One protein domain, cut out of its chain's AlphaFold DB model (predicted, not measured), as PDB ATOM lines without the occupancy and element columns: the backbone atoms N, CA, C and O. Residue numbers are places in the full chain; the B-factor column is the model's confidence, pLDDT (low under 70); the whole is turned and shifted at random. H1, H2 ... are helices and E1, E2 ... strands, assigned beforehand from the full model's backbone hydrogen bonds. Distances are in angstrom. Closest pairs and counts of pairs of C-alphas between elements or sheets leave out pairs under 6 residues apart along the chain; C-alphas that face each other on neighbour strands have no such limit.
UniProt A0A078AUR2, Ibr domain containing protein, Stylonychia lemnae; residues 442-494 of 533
ATOM      1  N   LYS A 442     -28.133 -47.762 -14.414       91.94
ATOM      2  CA  LYS A 442     -26.742 -48.153 -14.682       91.94
ATOM      3  C   LYS A 442     -26.052 -48.694 -13.441       91.94
ATOM      4  O   LYS A 442     -26.277 -48.203 -12.337       91.94
ATOM      5  N   LYS A 443     -25.190 -49.698 -13.619       94.88
ATOM      6  CA  LYS A 443     -24.409 -50.289 -12.524       94.88
ATOM      7  C   LYS A 443     -23.325 -49.328 -12.035       94.88
ATOM      8  O   LYS A 443     -22.606 -48.726 -12.832       94.88
ATOM      9  N   CYS A 444     -23.186 -49.211 -10.716       95.88
ATOM     10  CA  CYS A 444     -22.098 -48.470 -10.091       95.88
ATOM     11  C   CYS A 444     -20.749 -49.159 -10.364       95.88
ATOM     12  O   CYS A 444     -20.614 -50.335 -10.040       95.88
ATOM     13  N   PRO A 445     -19.711 -48.447 -10.836       95.12
ATOM     14  CA  PRO A 445     -18.410 -49.048 -11.152       95.12
ATOM     15  C   PRO A 445     -17.638 -49.556  -9.921       95.12
ATOM     16  O   PRO A 445     -16.641 -50.248 -10.079       95.12
ATOM     17  N   LYS A 446     -18.043 -49.178  -8.696       96.31
ATOM     18  CA  LYS A 446     -17.381 -49.615  -7.453       96.31
ATOM     19  C   LYS A 446     -18.048 -50.841  -6.830       96.31
ATOM     20  O   LYS A 446     -17.346 -51.743  -6.401       96.31
ATOM     21  N   CYS A 447     -19.379 -50.853  -6.725       95.75
ATOM     22  CA  CYS A 447     -20.115 -51.909  -6.014       95.75
ATOM     23  C   CYS A 447     -21.098 -52.698  -6.891       95.75
ATOM     24  O   CYS A 447     -21.827 -53.533  -6.370       95.75
ATOM     25  N   ASN A 448     -21.169 -52.415  -8.196       93.94
ATOM     26  CA  ASN A 448     -22.057 -53.056  -9.176       93.94
ATOM     27  C   ASN A 448     -23.569 -52.960  -8.905       93.94
ATOM     28  O   ASN A 448     -24.357 -53.544  -9.647       93.94
ATOM     29  N   TYR A 449     -23.991 -52.178  -7.910       94.44
ATOM     30  CA  TYR A 449     -25.405 -51.933  -7.635       94.44
ATOM     31  C   TYR A 449     -26.044 -51.086  -8.745       94.44
ATOM     32  O   TYR A 449     -25.422 -50.140  -9.238       94.44
ATOM     33  N   TRP A 450     -27.277 -51.409  -9.135       93.38
ATOM     34  CA  TRP A 450     -28.032 -50.649 -10.131       93.38
ATOM     35  C   TRP A 450     -28.504 -49.313  -9.551       93.38
ATOM     36  O   TRP A 450     -29.156 -49.266  -8.511       93.38
ATOM     37  N   VAL A 451     -28.173 -48.215 -10.227       95.06
ATOM     38  CA  VAL A 451     -28.559 -46.858  -9.827       95.06
ATOM     39  C   VAL A 451     -29.510 -46.292 -10.876       95.06
ATOM     40  O   VAL A 451     -29.137 -46.166 -12.044       95.06
ATOM     41  N   LYS A 452     -30.738 -45.960 -10.456       93.56
ATOM     42  CA  LYS A 452     -31.766 -45.345 -11.305       93.56
ATOM     43  C   LYS A 452     -31.531 -43.842 -11.444       93.56
ATOM     44  O   LYS A 452     -31.279 -43.148 -10.464       93.56
ATOM     45  N   ARG A 453     -31.623 -43.344 -12.671       92.38
ATOM     46  CA  ARG A 453     -31.494 -41.945 -13.065       92.38
ATOM     47  C   ARG A 453     -32.803 -41.231 -12.762       92.38
ATOM     48  O   ARG A 453     -33.837 -41.587 -13.311       92.38
ATOM     49  N   HIS A 454     -32.746 -40.224 -11.895       82.94
ATOM     50  CA  HIS A 454     -33.930 -39.454 -11.498       82.94
ATOM     51  C   HIS A 454     -34.419 -38.493 -12.587       82.94
ATOM     52  O   HIS A 454     -35.601 -38.185 -12.642       82.94
ATOM     53  N   SER A 455     -33.526 -38.012 -13.456       83.75
ATOM     54  CA  SER A 455     -33.880 -37.083 -14.531       83.75
ATOM     55  C   SER A 455     -32.931 -37.207 -15.718       83.75
ATOM     56  O   SER A 455     -31.725 -37.415 -15.545       83.75
ATOM     57  N   LYS A 456     -33.468 -37.010 -16.929       80.25
ATOM     58  CA  LYS A 456     -32.717 -36.987 -18.195       80.25
ATOM     59  C   LYS A 456     -31.636 -35.895 -18.238       80.25
ATOM     60  O   LYS A 456     -30.711 -35.996 -19.037       80.25
ATOM     61  N   PHE A 457     -31.690 -34.893 -17.357       81.06
ATOM     62  CA  PHE A 457     -30.692 -33.817 -17.292       81.06
ATOM     63  C   PHE A 457     -29.517 -34.126 -16.352       81.06
ATOM     64  O   PHE A 457     -28.443 -33.536 -16.474       81.06
ATOM     65  N   ILE A 458     -29.670 -35.097 -15.445       84.56
ATOM     66  CA  ILE A 458     -28.625 -35.460 -14.483       84.56
ATOM     67  C   ILE A 458     -27.630 -36.398 -15.161       84.56
ATOM     68  O   ILE A 458     -27.988 -37.498 -15.573       84.56
ATOM     69  N   GLN A 459     -26.380 -35.958 -15.297       89.00
ATOM     70  CA  GLN A 459     -25.313 -36.735 -15.942       89.00
ATOM     71  C   GLN A 459     -24.450 -37.500 -14.939       89.00
ATOM     72  O   GLN A 459     -23.849 -38.512 -15.296       89.00
ATOM     73  N   ILE A 460     -24.365 -37.014 -13.700       93.56
ATOM     74  CA  ILE A 460     -23.593 -37.634 -12.625       93.56
ATOM     75  C   ILE A 460     -24.562 -38.330 -11.678       93.56
ATOM     76  O   ILE A 460     -25.462 -37.714 -11.122       93.56
ATOM     77  N   MET A 461     -24.363 -39.628 -11.515       95.25
ATOM     78  CA  MET A 461     -25.141 -40.495 -10.648       95.25
ATOM     79  C   MET A 461     -24.410 -40.675  -9.325       95.25
ATOM     80  O   MET A 461     -23.195 -40.888  -9.328       95.25
ATOM     81  N   HIS A 462     -25.143 -40.658  -8.215       96.50
ATOM     82  CA  HIS A 462     -24.609 -40.924  -6.880       96.50
ATOM     83  C   HIS A 462     -25.086 -42.297  -6.396       96.50
ATOM     84  O   HIS A 462     -26.283 -42.550  -6.292       96.50
ATOM     85  N   CYS A 463     -24.151 -43.209  -6.121       96.69
ATOM     86  CA  CYS A 463     -24.467 -44.523  -5.565       96.69
ATOM     87  C   CYS A 463     -24.467 -44.491  -4.031       96.69
ATOM     88  O   CYS A 463     -23.669 -43.779  -3.426       96.69
ATOM     89  N   ARG A 464     -25.249 -45.380  -3.399       95.12
ATOM     90  CA  ARG A 464     -25.279 -45.582  -1.934       95.12
ATOM     91  C   ARG A 464     -23.910 -45.894  -1.306       95.12
ATOM     92  O   ARG A 464     -23.705 -45.621  -0.135       95.12
ATOM     93  N   CYS A 465     -22.949 -46.409  -2.078       95.75
ATOM     94  CA  CYS A 465     -21.576 -46.666  -1.617       95.75
ATOM     95  C   CYS A 465     -20.676 -45.409  -1.593       95.75
ATOM     96  O   CYS A 465     -19.453 -45.530  -1.474       95.75
ATOM     97  N   GLY A 466     -21.247 -44.218  -1.820       96.25
ATOM     98  CA  GLY A 466     -20.546 -42.930  -1.875       96.25
ATOM     99  C   GLY A 466     -19.833 -42.640  -3.202       96.25
ATOM    100  O   GLY A 466     -19.218 -41.589  -3.366       96.25
ATOM    101  N   THR A 467     -19.884 -43.553  -4.178       97.12
ATOM    102  CA  THR A 467     -19.246 -43.331  -5.485       97.12
ATOM    103  C   THR A 467     -20.154 -42.549  -6.422       97.12
ATOM    104  O   THR A 467     -21.284 -42.961  -6.680       97.12
ATOM    105  N   SER A 468     -19.609 -41.476  -6.994       96.31
ATOM    106  CA  SER A 468     -20.255 -40.688  -8.045       96.31
ATOM    107  C   SER A 468     -19.653 -41.026  -9.408       96.31
ATOM    108  O   SER A 468     -18.429 -41.142  -9.522       96.31
ATOM    109  N   PHE A 469     -20.479 -41.217 -10.435       96.50
ATOM    110  CA  PHE A 469     -20.020 -41.618 -11.770       96.50
ATOM    111  C   PHE A 469     -20.927 -41.094 -12.887       96.50
ATOM    112  O   PHE A 469     -22.102 -40.820 -12.673       96.50
ATOM    113  N   CYS A 470     -20.383 -40.949 -14.096       95.69
ATOM    114  CA  CYS A 470     -21.146 -40.507 -15.263       95.69
ATOM    115  C   CYS A 470     -22.135 -41.579 -15.743       95.69
ATOM    116  O   CYS A 470     -21.731 -42.715 -15.995       95.69
ATOM    117  N   PHE A 471     -23.397 -41.208 -15.959       94.31
ATOM    118  CA  PHE A 471     -24.417 -42.104 -16.503       94.31
ATOM    119  C   PHE A 471     -24.043 -42.614 -17.901       94.31
ATOM    120  O   PHE A 471     -24.245 -43.781 -18.203       94.31
ATOM    121  N   TYR A 472     -23.411 -41.804 -18.747       89.00
ATOM    122  CA  TYR A 472     -23.069 -42.230 -20.107       89.00
ATOM    123  C   TYR A 472     -21.837 -43.138 -20.151       89.00
ATOM    124  O   TYR A 472     -21.892 -44.227 -20.714       89.00
ATOM    125  N   CYS A 473     -20.740 -42.768 -19.488       92.44
ATOM    126  CA  CYS A 473     -19.473 -43.499 -19.626       92.44
ATOM    127  C   CYS A 473     -19.049 -44.320 -18.397       92.44
ATOM    128  O   CYS A 473     -18.034 -44.999 -18.454       92.44
ATOM    129  N   GLY A 474     -19.749 -44.226 -17.263       92.38
ATOM    130  CA  GLY A 474     -19.411 -44.966 -16.038       92.38
ATOM    131  C   GLY A 474     -18.207 -44.437 -15.242       92.38
ATOM    132  O   GLY A 474     -17.945 -44.925 -14.149       92.38
ATOM    133  N   ASN A 475     -17.480 -43.425 -15.733       93.69
ATOM    134  CA  ASN A 475     -16.244 -42.939 -15.098       93.69
ATOM    135  C   ASN A 475     -16.498 -41.839 -14.056       93.69
ATOM    136  O   ASN A 475     -17.382 -40.997 -14.234       93.69
ATOM    137  N   LYS A 476     -15.663 -41.796 -13.003       89.75
ATOM    138  CA  LYS A 476     -15.714 -40.767 -11.938       89.75
ATOM    139  C   LYS A 476     -15.300 -39.373 -12.430       89.75
ATOM    140  O   LYS A 476     -15.886 -38.377 -12.029       89.75
ATOM    141  N   LYS A 477     -14.298 -39.297 -13.315       87.81
ATOM    142  CA  LYS A 477     -13.815 -38.055 -13.947       87.81
ATOM    143  C   LYS A 477     -14.035 -38.145 -15.456       87.81
ATOM    144  O   LYS A 477     -13.144 -38.552 -16.194       87.81
ATOM    145  N   CYS A 478     -15.244 -37.831 -15.917       86.25
ATOM    146  CA  CYS A 478     -15.574 -37.889 -17.341       86.25
ATOM    147  C   CYS A 478     -15.448 -36.517 -18.023       86.25
ATOM    148  O   CYS A 478     -15.672 -35.475 -17.407       86.25
ATOM    149  N   LYS A 479     -15.139 -36.516 -19.326       88.38
ATOM    150  CA  LYS A 479     -15.237 -35.319 -20.181       88.38
ATOM    151  C   LYS A 479     -16.627 -35.168 -20.822       88.38
ATOM    152  O   LYS A 479     -16.852 -34.176 -21.507       88.38
ATOM    153  N   CYS A 480     -17.562 -36.095 -20.577       83.69
ATOM    154  CA  CYS A 480     -18.898 -36.111 -21.189       83.69
ATOM    155  C   CYS A 480     -19.673 -34.812 -20.932       83.69
ATOM    156  O   CYS A 480     -20.264 -34.275 -21.860       83.69
ATOM    157  N   ALA A 481     -19.567 -34.229 -19.733       79.12
ATOM    158  CA  ALA A 481     -20.190 -32.938 -19.429       79.12
ATOM    159  C   ALA A 481     -19.625 -31.778 -20.270       79.12
ATOM    160  O   ALA A 481     -20.361 -30.883 -20.676       79.12
ATOM    161  N   LYS A 482     -18.319 -31.793 -20.574       82.81
ATOM    162  CA  LYS A 482     -17.693 -30.790 -21.452       82.81
ATOM    163  C   LYS A 482     -18.086 -31.005 -22.913       82.81
ATOM    164  O   LYS A 482     -18.273 -30.030 -23.630       82.81
ATOM    165  N   LEU A 483     -18.214 -32.262 -23.339       81.25
ATOM    166  CA  LEU A 483     -18.652 -32.611 -24.691       81.25
ATOM    167  C   LEU A 483     -20.114 -32.210 -24.923       81.25
ATOM    168  O   LEU A 483     -20.395 -31.578 -25.930       81.25
ATOM    169  N   LEU A 484     -20.999 -32.449 -23.950       74.38
ATOM    170  CA  LEU A 484     -22.406 -32.037 -24.007       74.38
ATOM    171  C   LEU A 484     -22.580 -30.512 -24.042       74.38
ATOM    172  O   LEU A 484     -23.452 -30.018 -24.745       74.38
ATOM    173  N   LYS A 485     -21.720 -29.750 -23.351       78.69
ATOM    174  CA  LYS A 485     -21.719 -28.279 -23.455       78.69
ATOM    175  C   LYS A 485     -21.238 -27.771 -24.816       78.69
ATOM    176  O   LYS A 485     -21.704 -26.735 -25.266       78.69
ATOM    177  N   LYS A 486     -20.279 -28.462 -25.445       82.19
ATOM    178  CA  LYS A 486     -19.733 -28.068 -26.755       82.19
ATOM    179  C   LYS A 486     -20.639 -28.466 -27.913       82.19
ATOM    180  O   LYS A 486     -20.682 -27.765 -28.913       82.19
ATOM    181  N   ASN A 487     -21.309 -29.605 -27.792       77.31
ATOM    182  CA  ASN A 487     -22.226 -30.109 -28.794       77.31
ATOM    183  C   ASN A 487     -23.304 -30.954 -28.096       77.31
ATOM    184  O   ASN A 487     -23.080 -32.146 -27.854       77.31
ATOM    185  N   PRO A 488     -24.463 -30.352 -27.773       66.94
ATOM    186  CA  PRO A 488     -25.574 -31.058 -27.146       66.94
ATOM    187  C   PRO A 488     -25.978 -32.307 -27.936       66.94
ATOM    188  O   PRO A 488     -26.240 -33.344 -27.337       66.94
ATOM    189  N   ASN A 489     -25.893 -32.254 -29.270       63.97
ATOM    190  CA  ASN A 489     -26.331 -33.309 -30.190       63.97
ATOM    191  C   ASN A 489     -25.379 -34.515 -30.272       63.97
ATOM    192  O   ASN A 489     -25.763 -35.561 -30.786       63.97
ATOM    193  N   HIS A 490     -24.155 -34.420 -29.742       62.12
ATOM    194  CA  HIS A 490     -23.149 -35.483 -29.867       62.12
ATOM    195  C   HIS A 490     -23.546 -36.791 -29.149       62.12
ATOM    196  O   HIS A 490     -23.090 -37.864 -29.534       62.12
ATOM    197  N   TYR A 491     -24.370 -36.732 -28.100       55.22
ATOM    198  CA  TYR A 491     -24.784 -37.925 -27.342       55.22
ATOM    199  C   TYR A 491     -26.205 -38.408 -27.664       55.22
ATOM    200  O   TYR A 491     -26.456 -39.605 -27.541       55.22
ATOM    201  N   TYR A 492     -27.087 -37.540 -28.173       54.16
ATOM    202  CA  TYR A 492     -28.398 -37.942 -28.720       54.16
ATOM    203  C   TYR A 492     -28.282 -38.773 -30.010       54.16
ATOM    204  O   TYR A 492     -29.251 -39.368 -30.456       54.16
ATOM    205  N   ALA A 493     -27.090 -38.836 -30.609       49.34
ATOM    206  CA  ALA A 493     -26.782 -39.762 -31.696       49.34
ATOM    207  C   ALA A 493     -26.366 -41.167 -31.207       49.34
ATOM    208  O   ALA A 493     -26.327 -42.095 -32.009       49.34
ATOM    209  N   MET A 494     -26.024 -41.333 -29.918       50.28
ATOM    210  CA  MET A 494     -25.607 -42.621 -29.337       50.28
ATOM    211  C   MET A 494     -26.704 -43.309 -28.517       50.28
ATOM    212  O   MET A 494     -26.774 -44.535 -28.538       50.28
TER     213      MET A 494
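This is residues 442 to 494 of the 533 residues of the protein "Ibr domain containing protein" of Stylonychia lemnae (UniProt A0A078AUR2). With little regular structure, this elongated model is built mostly of loops, with the small hairpin E2 and E3 and the short strand E1 towards one end and two short helices, H1 and H2, at the other. The 53 printed residues hold E1, E2, E3, H1, H2 in that order, a mixed class with 20 residues in named elements. The antiparallel sheet is E2 - E3; the whole is compact, radius of gyration of the C-alphas 11.3 A, spanning 32 by 20 by 15 A.

E1, residues 450 to 452, begins at C-alpha (-28.032, -50.649, -10.131) and measures 6.6 A. E2, residues 460 to 462, measures 6.7 A and E3, residues 468 to 470, 7.3 A. H1, residues 480 to 486, measures 9.8 A; H2, residues 489 to 492, measures 5.3 A and ends at C-alpha (-28.398, -37.942, -28.720).

Residues 442 to 443 pair antiparallel with 450 to 451 of E1, which pairs with no named strand. In the hairpin of E2 and E3, at 148 degrees, N 461 and O 469 are 2.8 A apart, within hydrogen-bond range. E3 and H2 are apart. H1 and H2 only just touch, only at the corner, with 3 pairs of C-alphas within 8 A, the closest those of Leu 484 and His 490, 6.8 A. In H1 every O i to N i+4 pair is within hydrogen-bond range; H2 is too short for one.

The C-alphas farthest apart, Cys 465 and Asn 489, are 31.9 A apart. The printed part has no cut and no long link; residues 488 to 494 have pLDDT under 70.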